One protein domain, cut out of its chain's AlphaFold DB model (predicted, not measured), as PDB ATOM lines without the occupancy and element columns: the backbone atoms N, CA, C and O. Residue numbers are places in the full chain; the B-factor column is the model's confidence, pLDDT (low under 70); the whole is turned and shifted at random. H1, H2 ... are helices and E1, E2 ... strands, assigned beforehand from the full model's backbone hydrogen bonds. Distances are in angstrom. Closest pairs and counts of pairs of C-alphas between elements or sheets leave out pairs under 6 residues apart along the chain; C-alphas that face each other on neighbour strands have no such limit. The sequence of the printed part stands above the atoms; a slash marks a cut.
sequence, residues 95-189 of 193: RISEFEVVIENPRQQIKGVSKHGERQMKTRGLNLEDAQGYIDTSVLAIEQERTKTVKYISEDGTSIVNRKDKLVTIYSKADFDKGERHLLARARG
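Overview. This is residues 95 to 189 of the 193 residues of an uncharacterized protein of Peptococcaceae bacterium (UniProt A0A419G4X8). A single, strongly twisted antiparallel sheet of six strands makes the core, and one helix, H2, crosses one of its faces over E5 and E6. H1 sits beside the edge strand E6 at the sheet's own level, and H3 lies near the ends of E3 and E4, beside the strands and over none of them. The long link of residues 104 to 114 runs past the sheet on H2's side, from E2 to H1. The printed part has 95 residues, with three named helices and six named strands in the order E1 E2 H1 H2 E3 E4 E5 E6 H3; the sheet runs E1 E2 E3 E4 E5 E6, and the class is mixed, helices and strands. The whole is compact, with a radius of gyration of the C-alphas of 12.2 A, and rounded, spanning 32 by 26 by 20 A.

Arrangement. The sheet contains a meander, each strand the antiparallel neighbour of the one before: E3, residues 140 to 144, E4, residues 149 to 153, E5, residues 157 to 162, and E6, residues 166 to 172. E3 and E4 form a hairpin at 158 degrees between directions, with N 142 and O 151 2.8 A apart, within hydrogen-bond range. E4 and E5 form a hairpin at 166 degrees, with N 150 and O 161 at 2.8 A. E5 and E6 form a hairpin at 167 degrees, with N 158 and O 171 at 2.8 A. E2, residues 100 to 103, is the antiparallel neighbour of E3 at 136 degrees, with N 143 and O 101 at 2.8 A. E1, residues 95 to 97, forms a hairpin with E2 at 152 degrees, with N 96 and O 100 at 2.9 A. E1 and E6 are the edge strands and stay apart. From edge to edge the strands' lines turn by 101 degrees. H2, residues 128 to 136, is on the sheet at a height of 8.1 A. It lies over E6 and only just over E5, on which 3 of its C-alphas fall. On the local plane its line and that of E6 stand at 88 degrees, across the strands. Its closest C-alphas to E5 are those of Ala 131 and Ser 159, 5.6 A apart. H1, residues 115 to 124, stands at the sheet's level, and its closest C-alphas to E6 are those of Gly 117 and Thr 169, 4.4 A apart. H1 and H2 are near each other, with 6 pairs of C-alphas within 10 A. H3, residues 178 to 188, is on the sheet at a height of 7.6 A, and its closest C-alphas to E3 are those of Ala 187 and Leu 140, 6.8 A apart. H3 is apart from H1 and H2. With H3 on one face and H2 on the other, the arrangement is three layers, helices on both faces of a sheet. Every O i to N i+4 pair is within hydrogen-bond range in H1, H2 and H3.

Along the chain. E6 is the longest strand, 18.0 A from C-alpha 166 at (115.962, 88.913, 33.617) to C-alpha 172; E5 measures 17.0 A, E4 12.9 A and E3 12.4 A. E1 begins at C-alpha 95 at (124.544, 102.670, 15.891). H3 measures 15.6 A and ends at C-alpha 188 at (110.065, 99.137, 8.568); H1 measures 14.5 A and H2 12.2 A.

Size, cuts and confidence. The C-alphas of Lys 115 and Gly 189 are the two farthest apart, at 35.9 A. The printed part has no cut. The link from E2 to H1, 11 residues, is long; in it residues 112 to 113 pair in parallel with residues 166 to 167 of E6. The other links are tight. The mean pLDDT of the printed part is 94.5, and no printed residue is under 70.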
ATOM      1  N   ARG A  95     124.371 102.009  14.600       85.38
ATOM      2  CA  ARG A  95     124.544 102.670  15.891       85.38
ATOM      3  C   ARG A  95     123.593 103.864  15.985       85.38
ATOM      4  O   ARG A  95     123.786 104.860  15.296       85.38
ATOM      5  N   ILE A  96     122.561 103.756  16.821       82.81
ATOM      6  CA  ILE A  96     121.516 104.788  16.960       82.81
ATOM      7  C   ILE A  96     121.875 105.853  18.003       82.81
ATOM      8  O   ILE A  96     121.395 106.981  17.929       82.81
ATOM      9  N   SER A  97     122.750 105.520  18.953       82.62
ATOM     10  CA  SER A  97     123.337 106.460  19.910       82.62
ATOM     11  C   SER A  97     124.741 105.998  20.318       82.62
ATOM     12  O   SER A  97     125.217 104.968  19.848       82.62
ATOM     13  N   GLU A  98     125.433 106.739  21.189       83.88
ATOM     14  CA  GLU A  98     126.778 106.364  21.663       83.88
ATOM     15  C   GLU A  98     126.836 104.943  22.256       83.88
ATOM     16  O   GLU A  98     127.847 104.263  22.095       83.88
ATOM     17  N   PHE A  99     125.743 104.487  22.880       86.38
ATOM     18  CA  PHE A  99     125.676 103.224  23.623       86.38
ATOM     19  C   PHE A  99     124.621 102.251  23.096       86.38
ATOM     20  O   PHE A  99     124.324 101.269  23.779       86.38
ATOM     21  N   GLU A 100     124.006 102.537  21.949       89.06
ATOM     22  CA  GLU A 100     122.903 101.734  21.424       89.06
ATOM     23  C   GLU A 100     123.159 101.314  19.983       89.06
ATOM     24  O   GLU A 100     123.352 102.150  19.093       89.06
ATOM     25  N   VAL A 101     123.148 100.001  19.764       89.81
ATOM     26  CA  VAL A 101     123.426  99.374  18.470       89.81
ATOM     27  C   VAL A 101     122.311  98.395  18.133       89.81
ATOM     28  O   VAL A 101     121.925  97.576  18.965       89.81
ATOM     29  N   VAL A 102     121.798  98.471  16.909       93.19
ATOM     30  CA  VAL A 102     120.835  97.504  16.375       93.19
ATOM     31  C   VAL A 102     121.547  96.175  16.156       93.19
ATOM     32  O   VAL A 102     122.575  96.118  15.482       93.19
ATOM     33  N   ILE A 103     120.993  95.100  16.699       92.69
ATOM     34  CA  ILE A 103     121.534  93.746  16.593       92.69
ATOM     35  C   ILE A 103     120.494  92.806  15.988       92.69
ATOM     36  O   ILE A 103     119.302  93.114  15.945       92.69
ATOM     37  N   GLU A 104     120.939  91.635  15.538       92.94
ATOM     38  CA  GLU A 104     120.014  90.524  15.321       92.94
ATOM     39  C   GLU A 104     119.316  90.182  16.636       92.94
ATOM     40  O   GLU A 104     119.947  90.199  17.693       92.94
ATOM     41  N   ASN A 105     118.022  89.862  16.576       96.50
ATOM     42  CA  ASN A 105     117.285  89.428  17.756       96.50
ATOM     43  C   ASN A 105     117.914  88.128  18.300       96.50
ATOM     44  O   ASN A 105     117.798  87.087  17.648       96.50
ATOM     45  N   PRO A 106     118.539  88.146  19.496       93.56
ATOM     46  CA  PRO A 106     119.179  86.962  20.070       93.56
ATOM     47  C   PRO A 106     118.171  85.934  20.613       93.56
ATOM     48  O   PRO A 106     118.581  84.892  21.122       93.56
ATOM     49  N   ARG A 107     116.864  86.226  20.542       94.44
ATOM     50  CA  ARG A 107     115.747  85.381  20.989       94.44
ATOM     51  C   ARG A 107     115.881  84.949  22.449       94.44
ATOM     52  O   ARG A 107     115.703  83.777  22.789       94.44
ATOM     53  N   GLN A 108     116.232  85.904  23.317       97.38
ATOM     54  CA  GLN A 108     116.380  85.640  24.748       97.38
ATOM     55  C   GLN A 108     115.088  85.068  25.341       97.38
ATOM     56  O   GLN A 108     113.988  85.536  25.064       97.38
ATOM     57  N   GLN A 109     115.249  84.073  26.206       98.25
ATOM     58  CA  GLN A 109     114.159  83.469  26.966       98.25
ATOM     59  C   GLN A 109     114.181  84.039  28.376       98.25
ATOM     60  O   GLN A 109     115.192  83.891  29.062       98.25
ATOM     61  N   ILE A 110     113.104  84.686  28.820       98.06
ATOM     62  CA  ILE A 110     113.053  85.304  30.149       98.06
ATOM     63  C   ILE A 110     113.092  84.214  31.231       98.06
ATOM     64  O   ILE A 110     112.209  83.368  31.328       98.06
ATOM     65  N   LYS A 111     114.109  84.265  32.096       97.75
ATOM     66  CA  LYS A 111     114.321  83.323  33.217       97.75
ATOM     67  C   LYS A 111     114.005  83.926  34.583       97.75
ATOM     68  O   LYS A 111     114.132  83.262  35.609       97.75
ATOM     69  N   GLY A 112     113.648  85.204  34.630       97.19
ATOM     70  CA  GLY A 112     113.258  85.870  35.864       97.19
ATOM     71  C   GLY A 112     112.955  87.345  35.667       97.19
ATOM     72  O   GLY A 112     113.077  87.888  34.573       97.19
ATOM     73  N   VAL A 113     112.592  88.018  36.753       98.06
ATOM     74  CA  VAL A 113     112.182  89.424  36.722       98.06
ATOM     75  C   VAL A 113     112.962  90.202  37.773       98.06
ATOM     76  O   VAL A 113     113.324  89.691  38.832       98.06
ATOM     77  N   SER A 114     113.316  91.440  37.451       97.94
ATOM     78  CA  SER A 114     113.857  92.379  38.430       97.94
ATOM     79  C   SER A 114     112.737  93.016  39.262       97.94
ATOM     80  O   SER A 114     111.608  93.143  38.801       97.94
ATOM     81  N   LYS A 115     113.065  93.559  40.441       97.56
ATOM     82  CA  LYS A 115     112.095  94.332  41.244       97.56
ATOM     83  C   LYS A 115     111.475  95.505  40.472       97.56
ATOM     84  O   LYS A 115     110.355  95.912  40.764       97.56
ATOM     85  N   HIS A 116     112.222  96.105  39.540       96.88
ATOM     86  CA  HIS A 116     111.686  97.155  38.677       96.88
ATOM     87  C   HIS A 116     110.712  96.565  37.649       96.88
ATOM     88  O   HIS A 116     109.598  97.063  37.547       96.88
ATOM     89  N   GLY A 117     111.077  95.467  36.984       96.62
ATOM     90  CA  GLY A 117     110.221  94.777  36.016       96.62
ATOM     91  C   GLY A 117     108.895  94.305  36.616       96.62
ATOM     92  O   GLY A 117     107.849  94.538  36.021       96.62
ATOM     93  N   GLU A 118     108.916  93.751  37.832       97.69
ATOM     94  CA  GLU A 118     107.703  93.354  38.566       97.69
ATOM     95  C   GLU A 118     106.757  94.538  38.789       97.69
ATOM     96  O   GLU A 118     105.552  94.436  38.560       97.69
ATOM     97  N   ARG A 119     107.307  95.690  39.198       97.38
ATOM     98  CA  ARG A 119     106.516  96.914  39.374       97.38
ATOM     99  C   ARG A 119     105.928  97.398  38.055       97.38
ATOM    100  O   ARG A 119     104.763  97.768  38.034       97.38
ATOM    101  N   GLN A 120     106.706  97.385  36.978       97.75
ATOM    102  CA  GLN A 120     106.264  97.878  35.672       97.75
ATOM    103  C   GLN A 120     105.153  97.003  35.087       97.75
ATOM    104  O   GLN A 120     104.155  97.545  34.623       97.75
ATOM    105  N   MET A 121     105.279  95.675  35.198       97.56
ATOM    106  CA  MET A 121     104.214  94.727  34.848       97.56
ATOM    107  C   MET A 121     102.927  95.035  35.609       97.56
ATOM    108  O   MET A 121     101.892  95.289  34.999       97.56
ATOM    109  N   LYS A 122     103.004  95.121  36.945       97.12
ATOM    110  CA  LYS A 122     101.832  95.401  37.783       97.12
ATOM    111  C   LYS A 122     101.182  96.744  37.448       97.12
ATOM    112  O   LYS A 122      99.964  96.810  37.327       97.12
ATOM    113  N   THR A 123     101.977  97.805  37.313       96.81
ATOM    114  CA  THR A 123     101.478  99.156  37.011       96.81
ATOM    115  C   THR A 123     100.788  99.223  35.652       96.81
ATOM    116  O   THR A 123      99.832  99.976  35.502       96.81
ATOM    117  N   ARG A 124     101.257  98.444  34.673       95.12
ATOM    118  CA  ARG A 124     100.754  98.480  33.293       95.12
ATOM    119  C   ARG A 124      99.762  97.367  32.962       95.12
ATOM    120  O   ARG A 124      99.297  97.305  31.833       95.12
ATOM    121  N   GLY A 125      99.446  96.495  33.921       96.75
ATOM    122  CA  GLY A 125      98.569  95.345  33.689       96.75
ATOM    123  C   GLY A 125      99.143  94.334  32.692       96.75
ATOM    124  O   GLY A 125      98.375  93.645  32.033       96.75
ATOM    125  N   LEU A 126     100.472  94.266  32.579       97.69
ATOM    126  CA  LEU A 126     101.181  93.354  31.683       97.69
ATOM    127  C   LEU A 126     101.782  92.189  32.470       97.69
ATOM    128  O   LEU A 126     102.014  92.290  33.678       97.69
ATOM    129  N   ASN A 127     102.078  91.098  31.782       97.94
ATOM    130  CA  ASN A 127     102.617  89.880  32.368       97.94
ATOM    131  C   ASN A 127     103.863  89.372  31.602       97.94
ATOM    132  O   ASN A 127     104.390  90.028  30.704       97.94
ATOM    133  N   LEU A 128     104.389  88.218  32.023       97.88
ATOM    134  CA  LEU A 128     105.584  87.614  31.425       97.88
ATOM    135  C   LEU A 128     105.364  87.085  30.005       97.88
ATOM    136  O   LEU A 128     106.312  87.084  29.224       97.88
ATOM    137  N   GLU A 129     104.153  86.636  29.688       98.19
ATOM    138  CA  GLU A 129     103.773  86.186  28.349       98.19
ATOM    139  C   GLU A 129     103.783  87.363  27.376       98.19
ATOM    140  O   GLU A 129     104.412  87.258  26.329       98.19
ATOM    141  N   ASP A 130     103.233  88.517  27.771       98.44
ATOM    142  CA  ASP A 130     103.338  89.749  26.977       98.44
ATOM    143  C   ASP A 130     104.812  90.108  26.742       98.44
ATOM    144  O   ASP A 130     105.239  90.406  25.628       98.44
ATOM    145  N   ALA A 131     105.622  90.034  27.808       98.50
ATOM    146  CA  ALA A 131     107.035  90.381  27.752       98.50
ATOM    147  C   ALA A 131     107.816  89.488  26.782       98.50
ATOM    148  O   ALA A 131     108.636  89.993  26.011       98.50
ATOM    149  N   GLN A 132     107.586  88.175  26.850       98.69
ATOM    150  CA  GLN A 132     108.219  87.200  25.971       98.69
ATOM    151  C   GLN A 132     107.692  87.344  24.541       98.69
ATOM    152  O   GLN A 132     108.490  87.361  23.609       98.69
ATOM    153  N   GLY A 133     106.388  87.576  24.375       98.50
ATOM    154  CA  GLY A 133     105.766  87.866  23.087       98.50
ATOM    155  C   GLY A 133     106.444  89.034  22.373       98.50
ATOM    156  O   GLY A 133     106.837  88.886  21.221       98.50
ATOM    157  N   TYR A 134     106.698  90.152  23.066       98.44
ATOM    158  CA  TYR A 134     107.408  91.303  22.481       98.44
ATOM    159  C   TYR A 134     108.858  91.000  22.079       98.44
ATOM    160  O   TYR A 134     109.395  91.672  21.199       98.44
ATOM    161  N   ILE A 135     109.514  90.030  22.726       98.38
ATOM    162  CA  ILE A 135     110.846  89.558  22.319       98.38
ATOM    163  C   ILE A 135     110.721  88.725  21.048       98.38
ATOM    164  O   ILE A 135     111.470  88.938  20.099       98.38
ATOM    165  N   ASP A 136     109.774  87.796  21.019       97.88
ATOM    166  CA  ASP A 136     109.619  86.840  19.928       97.88
ATOM    167  C   ASP A 136     109.148  87.521  18.631       97.88
ATOM    168  O   ASP A 136     109.583  87.145  17.541       97.88
ATOM    169  N   THR A 137     108.320  88.566  18.742       97.25
ATOM    170  CA  THR A 137     107.782  89.344  17.613       97.25
ATOM    171  C   THR A 137     108.525  90.658  17.363       97.25
ATOM    172  O   THR A 137     108.058  91.501  16.594       97.25
ATOM    173  N   SER A 138     109.680  90.873  18.005       97.19
ATOM    174  CA  SER A 138     110.385  92.153  17.922       97.19
ATOM    175  C   SER A 138     110.782  92.485  16.481       97.19
ATOM    176  O   SER A 138     111.466  91.695  15.824       97.19
ATOM    177  N   VAL A 139     110.459  93.698  16.038       95.12
ATOM    178  CA  VAL A 139     110.954  94.272  14.780       95.12
ATOM    179  C   VAL A 139     112.395  94.760  14.955       95.12
ATOM    180  O   VAL A 139     113.210  94.651  14.043       95.12
ATOM    181  N   LEU A 140     112.724  95.267  16.147       95.75
ATOM    182  CA  LEU A 140     114.064  95.718  16.507       95.75
ATOM    183  C   LEU A 140     114.554  95.049  17.785       95.75
ATOM    184  O   LEU A 140     113.843  95.019  18.790       95.75
ATOM    185  N   ALA A 141     115.820  94.645  17.770       97.19
ATOM    186  CA  ALA A 141     116.603  94.381  18.966       97.19
ATOM    187  C   ALA A 141     117.768  95.377  19.025       97.19
ATOM    188  O   ALA A 141     118.493  95.566  18.048       97.19
ATOM    189  N   ILE A 142     117.928  96.041  20.166       96.88
ATOM    190  CA  ILE A 142     118.946  97.072  20.378       96.88
ATOM    191  C   ILE A 142     119.770  96.686  21.602       96.88
ATOM    192  O   ILE A 142     119.239  96.620  22.713       96.88
ATOM    193  N   GLU A 143     121.067  96.454  21.418       96.62
ATOM    194  CA  GLU A 143     121.993  96.304  22.536       96.62
ATOM    195  C   GLU A 143     122.252  97.671  23.172       96.62
ATOM    196  O   GLU A 143     122.658  98.612  22.497       96.62
ATOM    197  N   GLN A 144     122.019  97.767  24.480       95.69
ATOM    198  CA  GLN A 144     122.244  98.959  25.290       95.69
ATOM    199  C   GLN A 144     123.474  98.736  26.175       95.69
ATOM    200  O   GLN A 144     123.398  98.152  27.264       95.69
ATOM    201  N   GLU A 145     124.632  99.211  25.719       90.12
ATOM    202  CA  GLU A 145     125.931  98.944  26.348       90.12
ATOM    203  C   GLU A 145     126.003  99.494  27.781       90.12
ATOM    204  O   GLU A 145     126.502  98.831  28.696       90.12
ATOM    205  N   ARG A 146     125.432 100.686  28.003       90.44
ATOM    206  CA  ARG A 146     125.475 101.386  29.297       90.44
ATOM    207  C   ARG A 146     124.756 100.618  30.407       90.44
ATOM    208  O   ARG A 146     125.234 100.573  31.539       90.44
ATOM    209  N   THR A 147     123.610 100.016  30.094       91.62
ATOM    210  CA  THR A 147     122.772  99.271  31.050       91.62
ATOM    211  C   THR A 147     122.980  97.762  30.980       91.62
ATOM    212  O   THR A 147     122.475  97.045  31.846       91.62
ATOM    213  N   LYS A 148     123.762  97.269  30.007       95.94
ATOM    214  CA  LYS A 148     123.995  95.837  29.746       95.94
ATOM    215  C   LYS A 148     122.676  95.082  29.543       95.94
ATOM    216  O   LYS A 148     122.457  94.007  30.117       95.94
ATOM    217  N   THR A 149     121.799  95.683  28.748       98.19
ATOM    218  CA  THR A 149     120.469  95.175  28.403       98.19
ATOM    219  C   THR A 149     120.288  95.099  26.897       98.19
ATOM    220  O   THR A 149     121.010  95.749  26.150       98.19
ATOM    221  N   VAL A 150     119.307  94.318  26.462       98.38
ATOM    222  CA  VAL A 150     118.772  94.352  25.104       98.38
ATOM    223  C   VAL A 150     117.346  94.885  25.186       98.38
ATOM    224  O   VAL A 150     116.553  94.401  26.000       98.38
ATOM    225  N   LYS A 151     117.046  95.907  24.384       98.00
ATOM    226  CA  LYS A 151     115.703  96.462  24.192       98.00
ATOM    227  C   LYS A 151     115.092  95.829  22.947       98.00
ATOM    228  O   LYS A 151     115.640  95.970  21.858       98.00
ATOM    229  N   TYR A 152     113.965  95.159  23.124       98.25
ATOM    230  CA  TYR A 152     113.177  94.525  22.074       98.25
ATOM    231  C   TYR A 152     111.954  95.383  21.816       98.25
ATOM    232  O   TYR A 152     111.163  95.575  22.736       98.25
ATOM    233  N   ILE A 153     111.812  95.910  20.604       97.19
ATOM    234  CA  ILE A 153     110.668  96.731  20.207       97.19
ATOM    235  C   ILE A 153     109.866  95.947  19.170       97.19
ATOM    236  O   ILE A 153     110.375  95.627  18.094       97.19
ATOM    237  N   SER A 154     108.624  95.627  19.511       97.06
ATOM    238  CA  SER A 154     107.631  94.991  18.641       97.06
ATOM    239  C   SER A 154     106.527  95.988  18.265       97.06
ATOM    240  O   SER A 154     106.522  97.130  18.728       97.06
ATOM    241  N   GLU A 155     105.573  95.547  17.448       95.62
ATOM    242  CA  GLU A 155     104.353  96.305  17.140       95.62
ATOM    243  C   GLU A 155     103.488  96.597  18.371       95.62
ATOM    244  O   GLU A 155     102.820  97.634  18.419       95.62
ATOM    245  N   ASP A 156     103.505  95.682  19.341       96.81
ATOM    246  CA  ASP A 156     102.559  95.633  20.456       96.81
ATOM    247  C   ASP A 156     103.156  96.163  21.764       96.81
ATOM    248  O   ASP A 156     102.432  96.600  22.663       96.81
ATOM    249  N   GLY A 157     104.485  96.196  21.867       97.38
ATOM    250  CA  GLY A 157     105.166  96.685  23.057       97.38
ATOM    251  C   GLY A 157     106.679  96.539  23.028       97.38
ATOM    252  O   GLY A 157     107.289  96.145  22.031       97.38
ATOM    253  N   THR A 158     107.295  96.902  24.148       98.19
ATOM    254  CA  THR A 158     108.737  96.822  24.363       98.19
ATOM    255  C   THR A 158     109.062  96.006  25.603       98.19
ATOM    256  O   THR A 158     108.492  96.231  26.673       98.19
ATOM    257  N   SER A 159     110.064  95.141  25.474       98.56
ATOM    258  CA  SER A 159     110.689  94.409  26.577       98.56
ATOM    259  C   SER A 159     112.159  94.794  26.684       98.56
ATOM    260  O   SER A 159     112.860  94.869  25.680       98.56
ATOM    261  N   ILE A 160     112.661  95.018  27.900       98.44
ATOM    262  CA  ILE A 160     114.099  95.209  28.139       98.44
ATOM    263  C   ILE A 160     114.597  94.099  29.047       98.44
ATOM    264  O   ILE A 160     114.151  93.979  30.191       98.44
ATOM    265  N   VAL A 161     115.551  93.312  28.560       98.62
ATOM    266  CA  VAL A 161     116.094  92.141  29.258       98.62
ATOM    267  C   VAL A 161     117.589  92.330  29.466       98.62
ATOM    268  O   VAL A 161     118.291  92.835  28.596       98.62
ATOM    269  N   ASN A 162     118.106  91.968  30.637       97.75
ATOM    270  CA  ASN A 162     119.550  92.020  30.873       97.75
ATOM    271  C   ASN A 162     120.271  90.764  30.360       97.75
ATOM    272  O   ASN A 162     119.658  89.753  30.031       97.75
ATOM    273  N   ARG A 163     121.609  90.788  30.374       93.50
ATOM    274  CA  ARG A 163     122.452  89.638  29.980       93.50
ATOM    275  C   ARG A 163     122.291  88.371  30.842       93.50
ATOM    276  O   ARG A 163     122.905  87.357  30.541       93.50
ATOM    277  N   LYS A 164     121.530  88.425  31.941       95.81
ATOM    278  CA  LYS A 164     121.195  87.270  32.798       95.81
ATOM    279  C   LYS A 164     119.763  86.783  32.561       95.81
ATOM    280  O   LYS A 164     119.193  86.153  33.450       95.81
ATOM    281  N   ASP A 165     119.176  87.140  31.422       97.81
ATOM    282  CA  ASP A 165     117.822  86.766  31.019       97.81
ATOM    283  C   ASP A 165     116.734  87.226  32.003       97.81
ATOM    284  O   ASP A 165     115.683  86.598  32.131       97.81
ATOM    285  N   LYS A 166     116.976  88.323  32.736       98.25
ATOM    286  CA  LYS A 166     115.962  88.913  33.617       98.25
ATOM    287  C   LYS A 166     115.287  90.102  32.960       98.25
ATOM    288  O   LYS A 166     115.975  91.034  32.535       98.25
ATOM    289  N   LEU A 167     113.957  90.114  32.993       98.50
ATOM    290  CA  LEU A 167     113.150  91.255  32.583       98.50
ATOM    291  C   LEU A 167     113.429  92.452  33.506       98.50
ATOM    292  O   LEU A 167     113.245  92.405  34.732       98.50
ATOM    293  N   VAL A 168     113.911  93.537  32.909       98.38
ATOM    294  CA  VAL A 168     114.229  94.796  33.586       98.38
ATOM    295  C   VAL A 168     113.034  95.734  33.547       98.38
ATOM    296  O   VAL A 168     112.671  96.281  34.582       98.38
ATOM    297  N   THR A 169     112.411  95.905  32.382       97.75
ATOM    298  CA  THR A 169     111.225  96.751  32.201       97.75
ATOM    299  C   THR A 169     110.389  96.227  31.035       97.75
ATOM    300  O   THR A 169     110.908  95.506  30.184       97.75
ATOM    301  N   ILE A 170     109.114  96.598  31.009       98.19
ATOM    302  CA  ILE A 170     108.163  96.265  29.946       98.19
ATOM    303  C   ILE A 170     107.140  97.385  29.816       98.19
ATOM    304  O   ILE A 170     106.729  97.942  30.835       98.19
ATOM    305  N   TYR A 171     106.725  97.715  28.601       96.38
ATOM    306  CA  TYR A 171     105.621  98.637  28.347       96.38
ATOM    307  C   TYR A 171     104.909  98.311  27.038       96.38
ATOM    308  O   TYR A 171     105.482  97.675  26.157       96.38
ATOM    309  N   SER A 172     103.646  98.715  26.939       96.56
ATOM    310  CA  SER A 172     102.809  98.448  25.769       96.56
ATOM    311  C   SER A 172     103.007  99.519  24.695       96.56
ATOM    312  O   SER A 172     103.566 100.585  24.961       96.56
ATOM    313  N   LYS A 173     102.472  99.285  23.497       95.56
ATOM    314  CA  LYS A 173     102.383 100.293  22.433       95.56
ATOM    315  C   LYS A 173     101.715 101.594  22.892       95.56
ATOM    316  O   LYS A 173     102.091 102.669  22.429       95.56
ATOM    317  N   ALA A 174     100.743 101.519  23.805       92.75
ATOM    318  CA  ALA A 174     100.053 102.702  24.326       92.75
ATOM    319  C   ALA A 174     101.000 103.649  25.089       92.75
ATOM    320  O   ALA A 174     100.740 104.849  25.157       92.75
ATOM    321  N   ASP A 175     102.112 103.121  25.606       93.25
ATOM    322  CA  ASP A 175     103.139 103.872  26.323       93.25
ATOM    323  C   ASP A 175     104.272 104.385  25.411       93.25
ATOM    324  O   ASP A 175     105.191 105.032  25.909       93.25
ATOM    325  N   PHE A 176     104.258 104.090  24.102       93.06
ATOM    326  CA  PHE A 176     105.350 104.474  23.200       93.06
ATOM    327  C   PHE A 176     105.476 105.986  23.068       93.06
ATOM    328  O   PHE A 176     104.521 106.678  22.678       93.06
ATOM    329  N   ASP A 177     106.692 106.477  23.295       87.31
ATOM    330  CA  ASP A 177     107.046 107.862  23.053       87.31
ATOM    331  C   ASP A 177     107.344 108.121  21.562       87.31
ATOM    332  O   ASP A 177     107.197 107.253  20.695       87.31
ATOM    333  N   LYS A 178     107.707 109.365  21.232       86.06
ATOM    334  CA  LYS A 178     108.042 109.746  19.851       86.06
ATOM    335  C   LYS A 178     109.269 108.991  19.323       86.06
ATOM    336  O   LYS A 178     109.315 108.682  18.138       86.06
ATOM    337  N   GLY A 179     110.235 108.696  20.189       85.50
ATOM    338  CA  GLY A 179     111.453 107.974  19.852       85.50
ATOM    339  C   GLY A 179     111.182 106.514  19.508       85.50
ATOM    340  O   GLY A 179     111.663 106.049  18.479       85.50
ATOM    341  N   GLU A 180     110.373 105.793  20.294       89.06
ATOM    342  CA  GLU A 180     109.995 104.415  19.940       89.06
ATOM    343  C   GLU A 180     109.256 104.335  18.607       89.06
ATOM    344  O   GLU A 180     109.570 103.477  17.780       89.06
ATOM    345  N   ARG A 181     108.296 105.240  18.385       89.25
ATOM    346  CA  ARG A 181     107.530 105.274  17.134       89.25
ATOM    347  C   ARG A 181     108.439 105.529  15.939       89.25
ATOM    348  O   ARG A 181     108.350 104.810  14.951       89.25
ATOM    349  N   HIS A 182     109.349 106.488  16.067       87.50
ATOM    350  CA  HIS A 182     110.302 106.815  15.015       87.50
ATOM    351  C   HIS A 182     111.289 105.664  14.746       87.50
ATOM    352  O   HIS A 182     111.564 105.342  13.593       87.50
ATOM    353  N   LEU A 183     111.780 104.970  15.782       90.62
ATOM    354  CA  LEU A 183     112.621 103.781  15.597       90.62
ATOM    355  C   LEU A 183     111.874 102.662  14.857       90.62
ATOM    356  O   LEU A 183     112.448 102.046  13.961       90.62
ATOM    357  N   LEU A 184     110.604 102.416  15.191       90.88
ATOM    358  CA  LEU A 184     109.777 101.432  14.487       90.88
ATOM    359  C   LEU A 184     109.529 101.812  13.026       90.88
ATOM    360  O   LEU A 184     109.719 100.962  12.156       90.88
ATOM    361  N   ALA A 185     109.165 103.067  12.747       88.06
ATOM    362  CA  ALA A 185     108.970 103.562  11.382       88.06
ATOM    363  C   ALA A 185     110.235 103.344  10.537       88.06
ATOM    364  O   ALA A 185     110.203 102.699   9.483       88.06
ATOM    365  N   ARG A 186     111.395 103.730  11.081       87.75
ATOM    366  CA  ARG A 186     112.690 103.491  10.440       87.75
ATOM    367  C   ARG A 186     113.029 102.015  10.284       87.75
ATOM    368  O   ARG A 186     113.675 101.650   9.310       87.75
ATOM    369  N   ALA A 187     112.653 101.146  11.216       87.31
ATOM    370  CA  ALA A 187     112.914  99.713  11.076       87.31
ATOM    371  C   ALA A 187     112.129  99.095   9.914       87.31
ATOM    372  O   ALA A 187     112.649  98.251   9.179       87.31
ATOM    373  N   ARG A 188     110.891  99.551   9.706       84.69
ATOM    374  CA  ARG A 188     110.065  99.137   8.568       84.69
ATOM    375  C   ARG A 188     110.588  99.724   7.258       84.69
ATOM    376  O   ARG A 188     110.660  99.016   6.247       84.69
ATOM    377  N   GLY A 189     111.115 100.945   7.319       76.25
ATOM    378  CA  GLY A 189     111.435 101.750   6.143       76.25
ATOM    379  C   GLY A 189     110.222 102.546   5.665       76.25
ATOM    380  O   GLY A 189     110.128 102.833   4.475       76.25
TER     381      GLY A 189